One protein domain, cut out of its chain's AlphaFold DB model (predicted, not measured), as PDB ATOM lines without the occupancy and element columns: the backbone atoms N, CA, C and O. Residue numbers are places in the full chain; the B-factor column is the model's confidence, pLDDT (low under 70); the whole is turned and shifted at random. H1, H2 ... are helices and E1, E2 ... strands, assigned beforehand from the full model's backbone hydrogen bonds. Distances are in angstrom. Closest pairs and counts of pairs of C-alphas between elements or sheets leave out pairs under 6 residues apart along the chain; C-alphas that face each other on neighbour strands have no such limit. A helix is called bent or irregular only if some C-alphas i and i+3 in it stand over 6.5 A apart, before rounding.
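What this domain is: This is residues 24 to 155 of the 157 residues of the protein "RNase H type-1 domain-containing protein" of Rhizophagus irregularis (UniProt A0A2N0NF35). What does the model look like? Three helices, H1, H2 and H3, pack together as a small body with a short two-stranded ribbon, E1 beside E2, along one side of it. H4 sits at one end of this body, and after it residues 121 to 139, with no named element, lead to a small hairpin, E3 and E4, far out at the other end. What is it made of? The printed part has 132 residues, with the order H1 E1 H2 H3 E2 H4 E3 E4, class mixed; E1 and E2 are parallel, E3 and E4 antiparallel. How compact is it? It is only just compact, close to loose, with a radius of gyration of the C-alphas of 16.5 A, and elongated, spanning 54 by 34 by 28 A.

Where its parts are: Where are the strands? E1 is residues 43 to 48, 16.2 A long, from C-alpha 43 at (-25.520, -47.820, 29.015), and E2 is residues 93 to 98, 17.0 A. E3 is residues 140 to 142 and E4 residues 146 to 149, ending at C-alpha 149 (4.918, -62.658, 42.686). Where are the helices? H1 is residues 24 to 37, 20.4 A, from C-alpha 24 at (-4.047, -47.253, 20.399); H2 is residues 51 to 61, 15.4 A. H3 is residues 77 to 89, 18.1 A, and H4 is residues 106 to 120, 21.1 A.

How they stand to each other: How do the strands pair? E1 and E2 are parallel at 20 degrees, with N 46 and O 95 2.8 A apart, within hydrogen-bond range; with H2 and H3 they form a strand-helix-strand unit, two parallel neighbour strands with helices between them in the chain, its crossover right-handed. E3 and E4, a hairpin, are antiparallel at 141 degrees, with N 142 and O 146 at 2.8 A. How do the helices meet? H1 touches H3 at a shallow tilt of 19 degrees, the same way, closest C-alphas Tyr 32 and Ile 83, 5.6 A. H3 touches H2 with its residues 80 to 84 alone, at a steep tilt of 47 degrees, the same way, closest C-alphas Cys 60 and Glu 84, 5.0 A. In H1, H2, H3 and H4 every O i to N i+4 pair is within hydrogen-bond range. What meets E2, and where is H4? The closest C-alphas of H2 and E2 are those of Ile 54 and Ser 96, 6.1 A. H4 is close to but not clearly touching H1, closest C-alphas Ala 26 and Ala 115, 7.9 A, and is apart from H2 and H3.

The domain as a whole: How far does it reach? The two C-alphas farthest apart, of Ser 104 and Asp 145, are 54.2 A apart; residues 120 to 126 stand free. Is it whole, and how sure? The printed part has no cut, and the links H2 to H3 and H4 to E3 are long. The mean pLDDT of the printed part is 73.4, and residues 68 to 72, 102, 104 and 117 to 155 are under 70.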
ATOM      1  N   SER A  24      -3.334 -46.324  19.512       78.31
ATOM      2  CA  SER A  24      -4.047 -47.253  20.399       78.31
ATOM      3  C   SER A  24      -4.011 -46.870  21.885       78.31
ATOM      4  O   SER A  24      -4.898 -47.263  22.641       78.31
ATOM      5  N   CYS A  25      -3.002 -46.117  22.338       79.06
ATOM      6  CA  CYS A  25      -2.959 -45.588  23.705       79.06
ATOM      7  C   CYS A  25      -3.933 -44.412  23.872       79.06
ATOM      8  O   CYS A  25      -4.695 -44.370  24.839       79.06
ATOM      9  N   ALA A  26      -3.969 -43.500  22.895       77.62
ATOM     10  CA  ALA A  26      -4.908 -42.379  22.888       77.62
ATOM     11  C   ALA A  26      -6.369 -42.855  22.825       77.62
ATOM     12  O   ALA A  26      -7.218 -42.345  23.552       77.62
ATOM     13  N   GLU A  27      -6.651 -43.884  22.024       82.62
ATOM     14  CA  GLU A  27      -7.975 -44.508  21.935       82.62
ATOM     15  C   GLU A  27      -8.438 -45.083  23.280       82.62
ATOM     16  O   GLU A  27      -9.537 -44.779  23.746       82.62
ATOM     17  N   ALA A  28      -7.587 -45.874  23.944       85.69
ATOM     18  CA  ALA A  28      -7.902 -46.436  25.254       85.69
ATOM     19  C   ALA A  28      -8.082 -45.334  26.318       85.69
ATOM     20  O   ALA A  28      -8.998 -45.404  27.138       85.69
ATOM     21  N   ALA A  29      -7.270 -44.272  26.280       81.81
ATOM     22  CA  ALA A  29      -7.411 -43.137  27.193       81.81
ATOM     23  C   ALA A  29      -8.728 -42.370  26.974       81.81
ATOM     24  O   ALA A  29      -9.389 -41.989  27.944       81.81
ATOM     25  N   ALA A  30      -9.145 -42.186  25.718       84.06
ATOM     26  CA  ALA A  30     -10.430 -41.579  25.384       84.06
ATOM     27  C   ALA A  30     -11.603 -42.426  25.909       84.06
ATOM     28  O   ALA A  30     -12.521 -41.887  26.530       84.06
ATOM     29  N   ILE A  31     -11.541 -43.752  25.741       90.12
ATOM     30  CA  ILE A  31     -12.525 -44.691  26.304       90.12
ATOM     31  C   ILE A  31     -12.586 -44.557  27.827       90.12
ATOM     32  O   ILE A  31     -13.668 -44.379  28.387       90.12
ATOM     33  N   TYR A  32     -11.437 -44.590  28.503       89.69
ATOM     34  CA  TYR A  32     -11.376 -44.448  29.955       89.69
ATOM     35  C   TYR A  32     -12.036 -43.150  30.439       89.69
ATOM     36  O   TYR A  32     -12.810 -43.164  31.401       89.69
ATOM     37  N   ALA A  33     -11.793 -42.032  29.756       83.69
ATOM     38  CA  ALA A  33     -12.397 -40.758  30.115       83.69
ATOM     39  C   ALA A  33     -13.927 -40.772  29.969       83.69
ATOM     40  O   ALA A  33     -14.626 -40.361  30.897       83.69
ATOM     41  N   VAL A  34     -14.450 -41.306  28.858       87.94
ATOM     42  CA  VAL A  34     -15.899 -41.467  28.629       87.94
ATOM     43  C   VAL A  34     -16.539 -42.317  29.729       87.94
ATOM     44  O   VAL A  34     -17.591 -41.970  30.275       87.94
ATOM     45  N   LEU A  35     -15.899 -43.419  30.113       89.88
ATOM     46  CA  LEU A  35     -16.417 -44.292  31.162       89.88
ATOM     47  C   LEU A  35     -16.339 -43.635  32.541       89.88
ATOM     48  O   LEU A  35     -17.258 -43.786  33.346       89.88
ATOM     49  N   THR A  36     -15.300 -42.844  32.812       86.12
ATOM     50  CA  THR A  36     -15.119 -42.135  34.088       86.12
ATOM     51  C   THR A  36     -16.216 -41.098  34.329       86.12
ATOM     52  O   THR A  36     -16.721 -41.002  35.448       86.12
ATOM     53  N   ILE A  37     -16.661 -40.391  33.290       87.50
ATOM     54  CA  ILE A  37     -17.731 -39.383  33.391       87.50
ATOM     55  C   ILE A  37     -19.151 -39.965  33.311       87.50
ATOM     56  O   ILE A  37     -20.104 -39.291  33.692       87.50
ATOM     57  N   SER A  38     -19.313 -41.199  32.822       90.69
ATOM     58  CA  SER A  38     -20.632 -41.844  32.689       90.69
ATOM     59  C   SER A  38     -21.308 -42.040  34.056       90.69
ATOM     60  O   SER A  38     -20.626 -42.217  35.064       90.69
ATOM     61  N   SER A  39     -22.636 -42.018  34.157       91.56
ATOM     62  CA  SER A  39     -23.305 -42.304  35.439       91.56
ATOM     63  C   SER A  39     -23.215 -43.796  35.786       91.56
ATOM     64  O   SER A  39     -23.025 -44.624  34.897       91.56
ATOM     65  N   ARG A  40     -23.350 -44.166  37.065       95.25
ATOM     66  CA  ARG A  40     -23.486 -45.586  37.440       95.25
ATOM     67  C   ARG A  40     -24.744 -46.195  36.811       95.25
ATOM     68  O   ARG A  40     -25.685 -45.455  36.521       95.25
ATOM     69  N   ASP A  41     -24.715 -47.506  36.582       95.75
ATOM     70  CA  ASP A  41     -25.820 -48.301  36.031       95.75
ATOM     71  C   ASP A  41     -26.290 -47.827  34.642       95.75
ATOM     72  O   ASP A  41     -27.440 -48.033  34.253       95.75
ATOM     73  N   SER A  42     -25.417 -47.140  33.896       94.88
ATOM     74  CA  SER A  42     -25.751 -46.583  32.585       94.88
ATOM     75  C   SER A  42     -25.261 -47.439  31.427       94.88
ATOM     76  O   SER A  42     -24.319 -48.227  31.541       94.88
ATOM     77  N   GLU A  43     -25.915 -47.240  30.287       97.12
ATOM     78  CA  GLU A  43     -25.520 -47.820  29.015       97.12
ATOM     79  C   GLU A  43     -24.661 -46.829  28.222       97.12
ATOM     80  O   GLU A  43     -25.057 -45.681  27.980       97.12
ATOM     81  N   VAL A  44     -23.492 -47.288  27.783       93.88
ATOM     82  CA  VAL A  44     -22.532 -46.511  27.002       93.88
ATOM     83  C   VAL A  44     -22.307 -47.216  25.670       93.88
ATOM     84  O   VAL A  44     -21.811 -48.335  25.629       93.88
ATOM     85  N   THR A  45     -22.647 -46.560  24.562       94.50
ATOM     86  CA  THR A  45     -22.311 -47.045  23.215       94.50
ATOM     87  C   THR A  45     -21.159 -46.222  22.654       94.50
ATOM     88  O   THR A  45     -21.279 -45.006  22.510       94.50
ATOM     89  N   ILE A  46     -20.054 -46.887  22.332       90.38
ATOM     90  CA  ILE A  46     -18.830 -46.282  21.810       90.38
ATOM     91  C   ILE A  46     -18.749 -46.568  20.313       90.38
ATOM     92  O   ILE A  46     -18.622 -47.714  19.885       90.38
ATOM     93  N   TYR A  47     -18.811 -45.507  19.516       89.19
ATOM     94  CA  TYR A  47     -18.614 -45.565  18.072       89.19
ATOM     95  C   TYR A  47     -17.145 -45.294  17.774       89.19
ATOM     96  O   TYR A  47     -16.622 -44.255  18.169       89.19
ATOM     97  N   THR A  48     -16.476 -46.228  17.105       87.81
ATOM     98  CA  THR A  48     -15.046 -46.102  16.805       87.81
ATOM     99  C   THR A  48     -14.696 -46.818  15.507       87.81
ATOM    100  O   THR A  48     -15.257 -47.866  15.180       87.81
ATOM    101  N   ASP A  49     -13.770 -46.253  14.745       86.44
ATOM    102  CA  ASP A  49     -13.156 -46.892  13.585       86.44
ATOM    103  C   ASP A  49     -11.896 -47.698  13.947       86.44
ATOM    104  O   ASP A  49     -11.378 -48.448  13.113       86.44
ATOM    105  N   SER A  50     -11.461 -47.652  15.207       87.44
ATOM    106  CA  SER A  50     -10.333 -48.424  15.704       87.44
ATOM    107  C   SER A  50     -10.721 -49.868  15.991       87.44
ATOM    108  O   SER A  50     -11.685 -50.162  16.698       87.44
ATOM    109  N   GLN A  51      -9.964 -50.805  15.416       89.19
ATOM    110  CA  GLN A  51     -10.139 -52.219  15.740       89.19
ATOM    111  C   GLN A  51      -9.548 -52.552  17.112       89.19
ATOM    112  O   GLN A  51     -10.168 -53.287  17.870       89.19
ATOM    113  N   THR A  52      -8.419 -51.938  17.475       89.56
ATOM    114  CA  THR A  52      -7.776 -52.153  18.777       89.56
ATOM    115  C   THR A  52      -8.660 -51.708  19.937       89.56
ATOM    116  O   THR A  52      -8.683 -52.362  20.976       89.56
ATOM    117  N   ALA A  53      -9.435 -50.637  19.749       90.56
ATOM    118  CA  ALA A  53     -10.434 -50.187  20.713       90.56
ATOM    119  C   ALA A  53     -11.564 -51.212  20.916       90.56
ATOM    120  O   ALA A  53     -11.967 -51.482  22.048       90.56
ATOM    121  N   ILE A  54     -12.068 -51.793  19.824       92.75
ATOM    122  CA  ILE A  54     -13.138 -52.800  19.864       92.75
ATOM    123  C   ILE A  54     -12.646 -54.077  20.537       92.75
ATOM    124  O   ILE A  54     -13.317 -54.580  21.438       92.75
ATOM    125  N   ASP A  55     -11.471 -54.561  20.140       93.12
ATOM    126  CA  ASP A  55     -10.876 -55.777  20.689       93.12
ATOM    127  C   ASP A  55     -10.615 -55.619  22.197       93.12
ATOM    128  O   ASP A  55     -10.895 -56.529  22.979       93.12
ATOM    129  N   GLY A  56     -10.160 -54.435  22.623       92.44
ATOM    130  CA  GLY A  56      -9.973 -54.116  24.036       92.44
ATOM    131  C   GLY A  56     -11.275 -54.142  24.841       92.44
ATOM    132  O   GLY A  56     -11.354 -54.798  25.878       92.44
ATOM    133  N   LEU A  57     -12.344 -53.516  24.337       94.31
ATOM    134  CA  LEU A  57     -13.663 -53.546  24.987       94.31
ATOM    135  C   LEU A  57     -14.273 -54.957  25.034       94.31
ATOM    136  O   LEU A  57     -14.933 -55.324  26.014       94.31
ATOM    137  N   GLN A  58     -14.038 -55.769  24.002       94.38
ATOM    138  CA  GLN A  58     -14.431 -57.177  24.004       94.38
ATOM    139  C   GLN A  58     -13.664 -57.960  25.079       94.38
ATOM    140  O   GLN A  58     -14.268 -58.757  25.798       94.38
ATOM    141  N   GLY A  59     -12.366 -57.681  25.246       91.81
ATOM    142  CA  GLY A  59     -11.558 -58.199  26.348       91.81
ATOM    143  C   GLY A  59     -12.180 -57.890  27.711       91.81
ATOM    144  O   GLY A  59     -12.400 -58.819  28.492       91.81
ATOM    145  N   CYS A  60     -12.573 -56.631  27.943       91.56
ATOM    146  CA  CYS A  60     -13.235 -56.205  29.181       91.56
ATOM    147  C   CYS A  60     -14.546 -56.963  29.434       91.56
ATOM    148  O   CYS A  60     -14.829 -57.395  30.549       91.56
ATOM    149  N   SER A  61     -15.338 -57.168  28.379       90.38
ATOM    150  CA  SER A  61     -16.607 -57.905  28.455       90.38
ATOM    151  C   SER A  61     -16.409 -59.370  28.859       90.38
ATOM    152  O   SER A  61     -17.290 -59.975  29.464       90.38
ATOM    153  N   SER A  62     -15.244 -59.940  28.538       89.38
ATOM    154  CA  SER A  62     -14.848 -61.300  28.918       89.38
ATOM    155  C   SER A  62     -14.029 -61.386  30.211       89.38
ATOM    156  O   SER A  62     -13.535 -62.465  30.536       89.38
ATOM    157  N   SER A  63     -13.869 -60.277  30.945       85.00
ATOM    158  CA  SER A  63     -13.039 -60.207  32.158       85.00
ATOM    159  C   SER A  63     -11.573 -60.616  31.924       85.00
ATOM    160  O   SER A  63     -10.936 -61.233  32.782       85.00
ATOM    161  N   ALA A  64     -11.037 -60.336  30.731       85.00
ATOM    162  CA  ALA A  64      -9.710 -60.783  30.322       85.00
ATOM    163  C   ALA A  64      -8.580 -60.080  31.089       85.00
ATOM    164  O   ALA A  64      -7.507 -60.667  31.254       85.00
ATOM    165  N   TYR A  65      -8.791 -58.851  31.567       78.50
ATOM    166  CA  TYR A  65      -7.724 -58.029  32.145       78.50
ATOM    167  C   TYR A  65      -7.525 -58.227  33.654       78.50
ATOM    168  O   TYR A  65      -6.496 -57.824  34.192       78.50
ATOM    169  N   PHE A  66      -8.399 -58.987  34.313       74.69
ATOM    170  CA  PHE A  66      -8.100 -59.606  35.609       74.69
ATOM    171  C   PHE A  66      -7.066 -60.727  35.508       74.69
ATOM    172  O   PHE A  66      -6.430 -61.088  36.499       74.69
ATOM    173  N   ASN A  67      -6.872 -61.296  34.316       73.38
ATOM    174  CA  ASN A  67      -5.892 -62.345  34.112       73.38
ATOM    175  C   ASN A  67      -4.501 -61.745  33.878       73.38
ATOM    176  O   ASN A  67      -4.106 -61.432  32.752       73.38
ATOM    177  N   SER A  68      -3.716 -61.673  34.950       64.00
ATOM    178  CA  SER A  68      -2.327 -61.197  34.939       64.00
ATOM    179  C   SER A  68      -1.417 -61.928  33.940       64.00
ATOM    180  O   SER A  68      -0.405 -61.376  33.513       64.00
ATOM    181  N   ARG A  69      -1.780 -63.132  33.465       66.56
ATOM    182  CA  ARG A  69      -1.014 -63.857  32.428       66.56
ATOM    183  C   ARG A  69      -0.986 -63.137  31.078       66.56
ATOM    184  O   ARG A  69      -0.122 -63.434  30.252       66.56
ATOM    185  N   LEU A  70      -1.928 -62.229  30.828       68.56
ATOM    186  CA  LEU A  70      -1.998 -61.446  29.593       68.56
ATOM    187  C   LEU A  70      -1.209 -60.129  29.666       68.56
ATOM    188  O   LEU A  70      -1.062 -59.472  28.632       68.56
ATOM    189  N   TYR A  71      -0.643 -59.795  30.833       65.88
ATOM    190  CA  TYR A  71       0.061 -58.538  31.099       65.88
ATOM    191  C   TYR A  71       1.159 -58.238  30.071       65.88
ATOM    192  O   TYR A  71       1.143 -57.200  29.418       65.88
ATOM    193  N   TYR A  72       2.073 -59.184  29.845       65.81
ATOM    194  CA  TYR A  72       3.196 -58.995  28.917       65.81
ATOM    195  C   TYR A  72       2.828 -59.173  27.438       65.81
ATOM    196  O   TYR A  72       3.647 -58.903  26.563       65.81
ATOM    197  N   LYS A  73       1.622 -59.671  27.144       73.31
ATOM    198  CA  LYS A  73       1.175 -59.979  25.775       73.31
ATOM    199  C   LYS A  73       0.282 -58.900  25.185       73.31
ATOM    200  O   LYS A  73       0.110 -58.860  23.971       73.31
ATOM    201  N   THR A  74      -0.291 -58.052  26.032       70.38
ATOM    202  CA  THR A  74      -1.300 -57.085  25.617       70.38
ATOM    203  C   THR A  74      -0.743 -55.678  25.721       70.38
ATOM    204  O   THR A  74      -0.337 -55.227  26.790       70.38
ATOM    205  N   MET A  75      -0.743 -54.957  24.605       77.12
ATOM    206  CA  MET A  75      -0.383 -53.546  24.617       77.12
ATOM    207  C   MET A  75      -1.420 -52.752  25.421       77.12
ATOM    208  O   MET A  75      -2.618 -53.005  25.318       77.12
ATOM    209  N   ASN A  76      -0.954 -51.798  26.227       78.88
ATOM    210  CA  ASN A  76      -1.793 -50.987  27.115       78.88
ATOM    211  C   ASN A  76      -2.600 -51.814  28.143       78.88
ATOM    212  O   ASN A  76      -3.637 -51.345  28.606       78.88
ATOM    213  N   PHE A  77      -2.138 -53.021  28.512       79.44
ATOM    214  CA  PHE A  77      -2.837 -53.928  29.439       79.44
ATOM    215  C   PHE A  77      -3.320 -53.232  30.713       79.44
ATOM    216  O   PHE A  77      -4.470 -53.387  31.099       79.44
ATOM    217  N   GLU A  78      -2.462 -52.435  31.348       77.81
ATOM    218  CA  GLU A  78      -2.799 -51.755  32.603       77.81
ATOM    219  C   GLU A  78      -3.954 -50.773  32.442       77.81
ATOM    220  O   GLU A  78      -4.838 -50.698  33.290       77.81
ATOM    221  N   LEU A  79      -3.969 -50.043  31.326       80.56
ATOM    222  CA  LEU A  79      -5.043 -49.112  31.022       80.56
ATOM    223  C   LEU A  79      -6.347 -49.869  30.751       80.56
ATOM    224  O   LEU A  79      -7.397 -49.466  31.243       80.56
ATOM    225  N   TRP A  80      -6.277 -51.001  30.047       87.81
ATOM    226  CA  TRP A  80      -7.428 -51.877  29.838       87.81
ATOM    227  C   TRP A  80      -7.939 -52.528  31.129       87.81
ATOM    228  O   TRP A  80      -9.150 -52.619  31.312       87.81
ATOM    229  N   ALA A  81      -7.057 -52.889  32.063       81.50
ATOM    230  CA  ALA A  81      -7.447 -53.381  33.383       81.50
ATOM    231  C   ALA A  81      -8.170 -52.301  34.205       81.50
ATOM    232  O   ALA A  81      -9.206 -52.564  34.811       81.50
ATOM    233  N   ILE A  82      -7.687 -51.054  34.162       83.31
ATOM    234  CA  ILE A  82      -8.361 -49.917  34.810       83.31
ATOM    235  C   ILE A  82      -9.730 -49.648  34.168       83.31
ATOM    236  O   ILE A  82     -10.703 -49.365  34.872       83.31
ATOM    237  N   ILE A  83      -9.828 -49.741  32.839       88.81
ATOM    238  CA  ILE A  83     -11.094 -49.621  32.104       88.81
ATOM    239  C   ILE A  83     -12.071 -50.716  32.544       88.81
ATOM    240  O   ILE A  83     -13.205 -50.402  32.905       88.81
ATOM    241  N   GLU A  84     -11.630 -51.972  32.584       90.44
ATOM    242  CA  GLU A  84     -12.431 -53.121  33.019       90.44
ATOM    243  C   GLU A  84     -12.950 -52.933  34.454       90.44
ATOM    244  O   GLU A  84     -14.151 -53.045  34.710       90.44
ATOM    245  N   GLN A  85     -12.077 -52.514  35.373       86.06
ATOM    246  CA  GLN A  85     -12.454 -52.202  36.749       86.06
ATOM    247  C   GLN A  85     -13.451 -51.034  36.836       86.06
ATOM    248  O   GLN A  85     -14.361 -51.034  37.670       86.06
ATOM    249  N   THR A  86     -13.315 -50.027  35.973       86.56
ATOM    250  CA  THR A  86     -14.236 -48.881  35.915       86.56
ATOM    251  C   THR A  86     -15.627 -49.310  35.452       86.56
ATOM    252  O   THR A  86     -16.621 -48.885  36.039       86.56
ATOM    253  N   ILE A  87     -15.705 -50.180  34.440       93.44
ATOM    254  CA  ILE A  87     -16.967 -50.747  33.944       93.44
ATOM    255  C   ILE A  87     -17.676 -51.500  35.068       93.44
ATOM    256  O   ILE A  87     -18.846 -51.230  35.341       93.44
ATOM    257  N   LEU A  88     -16.956 -52.379  35.768       90.38
ATOM    258  CA  LEU A  88     -17.521 -53.190  36.844       90.38
ATOM    259  C   LEU A  88     -17.938 -52.358  38.057       90.38
ATOM    260  O   LEU A  88     -19.065 -52.475  38.530       90.38
ATOM    261  N   SER A  89     -17.063 -51.477  38.542       88.25
ATOM    262  CA  SER A  89     -17.335 -50.656  39.733       88.25
ATOM    263  C   SER A  89     -18.515 -49.697  39.560       88.25
ATOM    264  O   SER A  89     -19.146 -49.303  40.542       88.25
ATOM    265  N   LYS A  90     -18.824 -49.315  38.319       90.38
ATOM    266  CA  LYS A  90     -19.952 -48.444  37.979       90.38
ATOM    267  C   LYS A  90     -21.137 -49.205  37.390       90.38
ATOM    268  O   LYS A  90     -22.118 -48.552  37.049       90.38
ATOM    269  N   ASN A  91     -21.053 -50.533  37.291       94.56
ATOM    270  CA  ASN A  91     -22.065 -51.394  36.680       94.56
ATOM    271  C   ASN A  91     -22.510 -50.888  35.292       94.56
ATOM    272  O   ASN A  91     -23.697 -50.743  35.004       94.56
ATOM    273  N   LEU A  92     -21.541 -50.519  34.450       94.06
ATOM    274  CA  LEU A  92     -21.819 -49.993  33.114       94.06
ATOM    275  C   LEU A  92     -22.116 -51.133  32.144       94.06
ATOM    276  O   LEU A  92     -21.397 -52.130  32.109       94.06
ATOM    277  N   THR A  93     -23.112 -50.937  31.284       96.69
ATOM    278  CA  THR A  93     -23.299 -51.778  30.095       96.69
ATOM    279  C   THR A  93     -22.638 -51.082  28.912       96.69
ATOM    280  O   THR A  93     -23.086 -50.013  28.500       96.69
ATOM    281  N   VAL A  94     -21.549 -51.645  28.386       95.44
ATOM    282  CA  VAL A  94     -20.763 -51.009  27.316       95.44
ATOM    283  C   VAL A  94     -20.921 -51.769  26.005       95.44
ATOM    284  O   VAL A  94     -20.653 -52.965  25.936       95.44
ATOM    285  N   PHE A  95     -21.301 -51.054  24.951       94.50
ATOM    286  CA  PHE A  95     -21.365 -51.557  23.582       94.50
ATOM    287  C   PHE A  95     -20.340 -50.837  22.712       94.50
ATOM    288  O   PHE A  95     -20.145 -49.629  22.847       94.50
ATOM    289  N   SER A  96     -19.716 -51.555  21.783       92.38
ATOM    290  CA  SER A  96     -18.850 -50.970  20.762       92.38
ATOM    291  C   SER A  96     -19.459 -51.156  19.373       92.38
ATOM    292  O   SER A  96     -20.019 -52.204  19.052       92.38
ATOM    293  N   VAL A  97     -19.379 -50.116  18.542       89.12
ATOM    294  CA  VAL A  97     -19.885 -50.127  17.165       89.12
ATOM    295  C   VAL A  97     -18.774 -49.687  16.227       89.12
ATOM    296  O   VAL A  97     -18.261 -48.570  16.333       89.12
ATOM    297  N   LYS A  98     -18.432 -50.563  15.275       89.44
ATOM    298  CA  LYS A  98     -17.455 -50.251  14.235       89.44
ATOM    299  C   LYS A  98     -18.009 -49.190  13.292       89.44
ATOM    300  O   LYS A  98     -19.031 -49.403  12.639       89.44
ATOM    301  N   VAL A  99     -17.289 -48.085  13.165       85.94
ATOM    302  CA  VAL A  99     -17.510 -47.084  12.121       85.94
ATOM    303  C   VAL A  99     -16.494 -47.300  11.002       85.94
ATOM    304  O   VAL A  99     -15.376 -47.769  11.220       85.94
ATOM    305  N   LYS A 100     -16.896 -47.007   9.765       81.25
ATOM    306  CA  LYS A 100     -15.993 -47.070   8.618       81.25
ATOM    307  C   LYS A 100     -15.067 -45.853   8.640       81.25
ATOM    308  O   LYS A 100     -15.548 -44.727   8.490       81.25
ATOM    309  N   ALA A 101     -13.765 -46.097   8.757       70.44
ATOM    310  CA  ALA A 101     -12.742 -45.069   8.592       70.44
ATOM    311  C   ALA A 101     -12.906 -44.365   7.234       70.44
ATOM    312  O   ALA A 101     -13.229 -45.008   6.227       70.44
ATOM    313  N   HIS A 102     -12.706 -43.047   7.210       66.94
ATOM    314  CA  HIS A 102     -12.784 -42.220   5.997       66.94
ATOM    315  C   HIS A 102     -14.137 -42.278   5.261       66.94
ATOM    316  O   HIS A 102     -14.204 -42.121   4.043       66.94
ATOM    317  N   SER A 103     -15.235 -42.507   5.988       70.38
ATOM    318  CA  SER A 103     -16.598 -42.452   5.434       70.38
ATOM    319  C   SER A 103     -17.200 -41.040   5.400       70.38
ATOM    320  O   SER A 103     -18.392 -40.901   5.125       70.38
ATOM    321  N   SER A 104     -16.395 -40.006   5.679       69.69
ATOM    322  CA  SER A 104     -16.851 -38.624   5.893       69.69
ATOM    323  C   SER A 104     -17.882 -38.517   7.024       69.69
ATOM    324  O   SER A 104     -18.846 -37.749   6.951       69.69
ATOM    325  N   ASN A 105     -17.726 -39.347   8.063       77.50
ATOM    326  CA  ASN A 105     -18.539 -39.236   9.263       77.50
ATOM    327  C   ASN A 105     -18.041 -38.031  10.059       77.50
ATOM    328  O   ASN A 105     -16.983 -38.096  10.674       77.50
ATOM    329  N   TYR A 106     -18.843 -36.967  10.088       81.06
ATOM    330  CA  TYR A 106     -18.485 -35.711  10.745       81.06
ATOM    331  C   TYR A 106     -17.964 -35.887  12.179       81.06
ATOM    332  O   TYR A 106     -17.022 -35.208  12.572       81.06
ATOM    333  N   LEU A 107     -18.553 -36.794  12.966       76.56
ATOM    334  CA  LEU A 107     -18.145 -36.997  14.357       76.56
ATOM    335  C   LEU A 107     -16.805 -37.733  14.461       76.56
ATOM    336  O   LEU A 107     -16.003 -37.380  15.320       76.56
ATOM    337  N   ASN A 108     -16.552 -38.708  13.584       77.12
ATOM    338  CA  ASN A 108     -15.257 -39.389  13.510       77.12
ATOM    339  C   ASN A 108     -14.174 -38.425  13.025       77.12
ATOM    340  O   ASN A 108     -13.155 -38.272  13.682       77.12
ATOM    341  N   ASP A 109     -14.449 -37.691  11.942       79.69
ATOM    342  CA  ASP A 109     -13.519 -36.718  11.367       79.69
ATOM    343  C   ASP A 109     -13.190 -35.605  12.378       79.69
ATOM    344  O   ASP A 109     -12.053 -35.143  12.470       79.69
ATOM    345  N   PHE A 110     -14.172 -35.187  13.184       79.38
ATOM    346  CA  PHE A 110     -13.935 -34.235  14.262       79.38
ATOM    347  C   PHE A 110     -13.106 -34.851  15.395       79.38
ATOM    348  O   PHE A 110     -12.210 -34.186  15.910       79.38
ATOM    349  N   ALA A 111     -13.359 -36.103  15.789       75.31
ATOM    350  CA  ALA A 111     -12.539 -36.790  16.788       75.31
ATOM    351  C   ALA A 111     -11.077 -36.939  16.322       75.31
ATOM    352  O   ALA A 111     -10.163 -36.620  17.084       75.31
ATOM    353  N   ASP A 112     -10.856 -37.308  15.058       76.00
ATOM    354  CA  ASP A 112      -9.532 -37.378  14.430       76.00
ATOM    355  C   ASP A 112      -8.847 -36.008  14.406       76.00
ATOM    356  O   ASP A 112      -7.662 -35.877  14.726       76.00
ATOM    357  N   PHE A 113      -9.590 -34.953  14.065       78.62
ATOM    358  CA  PHE A 113      -9.087 -33.583  14.111       78.62
ATOM    359  C   PHE A 113      -8.650 -33.182  15.530       78.62
ATOM    360  O   PHE A 113      -7.572 -32.604  15.705       78.62
ATOM    361  N   LEU A 114      -9.445 -33.520  16.551       74.00
ATOM    362  CA  LEU A 114      -9.104 -33.254  17.949       74.00
ATOM    363  C   LEU A 114      -7.861 -34.018  18.402       74.00
ATOM    364  O   LEU A 114      -6.996 -33.433  19.056       74.00
ATOM    365  N   ALA A 115      -7.759 -35.299  18.049       72.19
ATOM    366  CA  ALA A 115      -6.611 -36.132  18.384       72.19
ATOM    367  C   ALA A 115      -5.320 -35.587  17.751       72.19
ATOM    368  O   ALA A 115      -4.314 -35.417  18.442       72.19
ATOM    369  N   ASN A 116      -5.367 -35.219  16.466       72.75
ATOM    370  CA  ASN A 116      -4.235 -34.614  15.759       72.75
ATOM    371  C   ASN A 116      -3.838 -33.253  16.353       72.75
ATOM    372  O   ASN A 116      -2.654 -32.978  16.542       72.75
ATOM    373  N   THR A 117      -4.820 -32.420  16.707       68.31
ATOM    374  CA  THR A 117      -4.565 -31.125  17.357       68.31
ATOM    375  C   THR A 117      -3.875 -31.320  18.707       68.31
ATOM    376  O   THR A 117      -2.866 -30.669  18.984       68.31
ATOM    377  N   ALA A 118      -4.363 -32.259  19.524       66.50
ATOM    378  CA  ALA A 118      -3.772 -32.587  20.818       66.50
ATOM    379  C   ALA A 118      -2.341 -33.131  20.684       66.50
ATOM    380  O   ALA A 118      -1.475 -32.732  21.455       66.50
ATOM    381  N   HIS A 119      -2.064 -33.960  19.670       63.53
ATOM    382  CA  HIS A 119      -0.716 -34.473  19.394       63.53
ATOM    383  C   HIS A 119       0.294 -33.351  19.093       63.53
ATOM    384  O   HIS A 119       1.475 -33.460  19.411       63.53
ATOM    385  N   THR A 120      -0.151 -32.261  18.465       63.31
ATOM    386  CA  THR A 120       0.710 -31.109  18.142       63.31
ATOM    387  C   THR A 120       0.783 -30.054  19.249       63.31
ATOM    388  O   THR A 120       1.572 -29.114  19.146       63.31
ATOM    389  N   SER A 121      -0.020 -30.191  20.310       57.12
ATOM    390  CA  SER A 121      -0.086 -29.215  21.396       57.12
ATOM    391  C   SER A 121       0.971 -29.484  22.467       57.12
ATOM    392  O   SER A 121       1.163 -30.611  22.913       57.12
ATOM    393  N   SER A 122       1.634 -28.429  22.945       52.31
ATOM    394  CA  SER A 122       2.622 -28.514  24.033       52.31
ATOM    395  C   SER A 122       1.994 -28.640  25.431       52.31
ATOM    396  O   SER A 122       2.716 -28.765  26.418       52.31
ATOM    397  N   SER A 123       0.665 -28.560  25.539       52.56
ATOM    398  CA  SER A 123      -0.066 -28.592  26.808       52.56
ATOM    399  C   SER A 123      -0.539 -30.008  27.144       52.56
ATOM    400  O   SER A 123      -1.479 -30.513  26.532       52.56
ATOM    401  N   SER A 124       0.077 -30.626  28.148       49.28
ATOM    402  CA  SER A 124      -0.332 -31.915  28.703       49.28
ATOM    403  C   SER A 124      -1.464 -31.759  29.724       49.28
ATOM    404  O   SER A 124      -1.327 -31.029  30.705       49.28
ATOM    405  N   ILE A 125      -2.584 -32.465  29.532       47.50
ATOM    406  CA  ILE A 125      -3.638 -32.581  30.554       47.50
ATOM    407  C   ILE A 125      -3.441 -33.918  31.269       47.50
ATOM    408  O   ILE A 125      -3.609 -34.980  30.672       47.50
ATOM    409  N   LEU A 126      -3.048 -33.864  32.545       45.81
ATOM    410  CA  LEU A 126      -2.906 -35.043  33.400       45.81
ATOM    411  C   LEU A 126      -4.293 -35.604  33.726       45.81
ATOM    412  O   LEU A 126      -5.119 -34.917  34.328       45.81
ATOM    413  N   ILE A 127      -4.539 -36.867  33.370       47.91
ATOM    414  CA  ILE A 127      -5.723 -37.590  33.841       47.91
ATOM    415  C   ILE A 127      -5.496 -37.917  35.321       47.91
ATOM    416  O   ILE A 127      -4.853 -38.906  35.665       47.91
ATOM    417  N   SER A 128      -6.029 -37.080  36.210       42.59
ATOM    418  CA  SER A 128      -5.915 -37.184  37.673       42.59
ATOM    419  C   SER A 128      -6.513 -38.466  38.287       42.59
ATOM    420  O   SER A 128      -6.502 -38.619  39.502       42.59
ATOM    421  N   GLY A 129      -7.038 -39.388  37.469       42.69
ATOM    422  CA  GLY A 129      -7.564 -40.696  37.881       42.69
ATOM    423  C   GLY A 129      -6.562 -41.857  37.819       42.69
ATOM    424  O   GLY A 129      -6.877 -42.945  38.295       42.69
ATOM    425  N   LEU A 130      -5.354 -41.658  37.268       47.12
ATOM    426  CA  LEU A 130      -4.361 -42.737  37.119       47.12
ATOM    427  C   LEU A 130      -3.587 -43.071  38.408       47.12
ATOM    428  O   LEU A 130      -2.784 -44.001  38.413       47.12
ATOM    429  N   ASP A 131      -3.881 -42.399  39.524       43.53
ATOM    430  CA  ASP A 131      -3.394 -42.804  40.853       43.53
ATOM    431  C   ASP A 131      -3.966 -44.179  41.280       43.53
ATOM    432  O   ASP A 131      -3.450 -44.830  42.185       43.53
ATOM    433  N   LEU A 132      -4.987 -44.696  40.572       44.03
ATOM    434  CA  LEU A 132      -5.476 -46.071  40.735       44.03
ATOM    435  C   LEU A 132      -4.563 -47.142  40.113       44.03
ATOM    436  O   LEU A 132      -4.695 -48.310  40.476       44.03
ATOM    437  N   ALA A 133      -3.640 -46.797  39.208       40.28
ATOM    438  CA  ALA A 133      -2.676 -47.767  38.671       40.28
ATOM    439  C   ALA A 133      -1.684 -48.232  39.753       40.28
ATOM    440  O   ALA A 133      -1.239 -49.375  39.734       40.28
ATOM    441  N   SER A 134      -1.401 -47.370  40.740       42.84
ATOM    442  CA  SER A 134      -0.678 -47.738  41.966       42.84
ATOM    443  C   SER A 134      -1.491 -48.659  42.880       42.84
ATOM    444  O   SER A 134      -0.904 -49.344  43.712       42.84
ATOM    445  N   ALA A 135      -2.824 -48.642  42.781       40.88
ATOM    446  CA  ALA A 135      -3.714 -49.420  43.642       40.88
ATOM    447  C   ALA A 135      -4.054 -50.803  43.064       40.88
ATOM    448  O   ALA A 135      -4.485 -51.680  43.810       40.88
ATOM    449  N   HIS A 136      -3.843 -51.020  41.761       47.38
ATOM    450  CA  HIS A 136      -3.896 -52.354  41.161       47.38
ATOM    451  C   HIS A 136      -2.574 -53.071  41.441       47.38
ATOM    452  O   HIS A 136      -1.726 -53.249  40.564       47.38
ATOM    453  N   ASP A 137      -2.383 -53.448  42.702       42.03
ATOM    454  CA  ASP A 137      -1.330 -54.377  43.077       42.03
ATOM    455  C   ASP A 137      -1.735 -55.752  42.532       42.03
ATOM    456  O   ASP A 137      -2.545 -56.474  43.114       42.03
ATOM    457  N   PHE A 138      -1.274 -56.073  41.322       45.12
ATOM    458  CA  PHE A 138      -1.483 -57.396  40.754       45.12
ATOM    459  C   PHE A 138      -0.641 -58.383  41.558       45.12
ATOM    460  O   PHE A 138       0.570 -58.490  41.374       45.12
ATOM    461  N   VAL A 139      -1.302 -59.097  42.460       43.34
ATOM    462  CA  VAL A 139      -0.722 -60.220  43.183       43.34
ATOM    463  C   VAL A 139      -0.962 -61.474  42.348       43.34
ATOM    464  O   VAL A 139      -2.101 -61.896  42.148       43.34
ATOM    465  N   LEU A 140       0.104 -62.077  41.825       41.28
ATOM    466  CA  LEU A 140       0.025 -63.401  41.214       41.28
ATOM    467  C   LEU A 140      -0.167 -64.427  42.332       41.28
ATOM    468  O   LEU A 140       0.772 -64.704  43.073       41.28
ATOM    469  N   THR A 141      -1.365 -64.996  42.460       38.12
ATOM    470  CA  THR A 141      -1.643 -66.093  43.399       38.12
ATOM    471  C   THR A 141      -1.667 -67.443  42.682       38.12
ATOM    472  O   THR A 141      -2.404 -67.619  41.709       38.12
ATOM    473  N   TYR A 142      -0.885 -68.412  43.160       37.44
ATOM    474  CA  TYR A 142      -1.004 -69.820  42.785       37.44
ATOM    475  C   TYR A 142      -1.948 -70.521  43.762       37.44
ATOM    476  O   TYR A 142      -1.796 -70.395  44.975       37.44
ATOM    477  N   ASP A 143      -2.923 -71.245  43.213       42.34
ATOM    478  CA  ASP A 143      -3.886 -72.057  43.967       42.34
ATOM    479  C   ASP A 143      -4.646 -71.279  45.063       42.34
ATOM    480  O   ASP A 143      -4.807 -71.746  46.182       42.34
ATOM    481  N   ASN A 144      -5.074 -70.049  44.733       50.59
ATOM    482  CA  ASN A 144      -5.864 -69.111  45.553       50.59
ATOM    483  C   ASN A 144      -5.310 -68.704  46.937       50.59
ATOM    484  O   ASN A 144      -5.833 -67.746  47.496       50.59
ATOM    485  N   ASP A 145      -4.246 -69.330  47.443       54.00
ATOM    486  CA  ASP A 145      -3.737 -69.105  48.806       54.00
ATOM    487  C   ASP A 145      -2.230 -68.788  48.875       54.00
ATOM    488  O   ASP A 145      -1.722 -68.428  49.939       54.00
ATOM    489  N   VAL A 146      -1.487 -68.878  47.763       47.12
ATOM    490  CA  VAL A 146      -0.035 -68.625  47.752       47.12
ATOM    491  C   VAL A 146       0.312 -67.458  46.835       47.12
ATOM    492  O   VAL A 146       0.191 -67.557  45.618       47.12
ATOM    493  N   VAL A 147       0.797 -66.356  47.411       46.56
ATOM    494  CA  VAL A 147       1.356 -65.223  46.658       46.56
ATOM    495  C   VAL A 147       2.694 -65.638  46.035       46.56
ATOM    496  O   VAL A 147       3.659 -65.893  46.750       46.56
ATOM    497  N   CYS A 148       2.752 -65.719  44.708       49.31
ATOM    498  CA  CYS A 148       3.938 -66.132  43.956       49.31
ATOM    499  C   CYS A 148       4.801 -64.964  43.495       49.31
ATOM    500  O   CYS A 148       6.019 -65.100  43.437       49.31
ATOM    501  N   GLU A 149       4.192 -63.832  43.159       47.81
ATOM    502  CA  GLU A 149       4.918 -62.658  42.686       47.81
ATOM    503  C   GLU A 149       4.052 -61.418  42.927       47.81
ATOM    504  O   GLU A 149       2.892 -61.358  42.511       47.81
ATOM    505  N   SER A 150       4.595 -60.454  43.666       50.06
ATOM    506  CA  SER A 150       4.041 -59.108  43.793       50.06
ATOM    507  C   SER A 150       4.660 -58.202  42.732       50.06
ATOM    508  O   SER A 150       5.714 -58.511  42.175       50.06
ATOM    509  N   ASN A 151       3.988 -57.089  42.434       44.59
ATOM    510  CA  ASN A 151       4.383 -56.159  41.384       44.59
ATOM    511  C   ASN A 151       5.899 -55.840  41.444       44.59
ATOM    512  O   ASN A 151       6.353 -55.223  42.417       44.59
ATOM    513  N   PRO A 152       6.704 -56.202  40.420       45.19
ATOM    514  CA  PRO A 152       8.154 -56.003  40.453       45.19
ATOM    515  C   PRO A 152       8.561 -54.523  40.517       45.19
ATOM    516  O   PRO A 152       9.721 -54.216  40.783       45.19
ATOM    517  N   ARG A 153       7.611 -53.588  40.362       50.94
ATOM    518  CA  ARG A 153       7.816 -52.152  40.606       50.94
ATOM    519  C   ARG A 153       8.276 -51.818  42.026       50.94
ATOM    520  O   ARG A 153       8.882 -50.769  42.209       50.94
ATOM    521  N   TYR A 154       8.052 -52.698  43.003       47.00
ATOM    522  CA  TYR A 154       8.549 -52.515  44.372       47.00
ATOM    523  C   TYR A 154       9.894 -53.204  44.652       47.00
ATOM    524  O   TYR A 154      10.457 -53.008  45.727       47.00
ATOM    525  N   LEU A 155      10.429 -53.987  43.707       41.62
ATOM    526  CA  LEU A 155      11.687 -54.729  43.878       41.62
ATOM    527  C   LEU A 155      12.926 -53.969  43.385       41.62
ATOM    528  O   LEU A 155      14.048 -54.373  43.678       41.62
TER     529      LEU A 155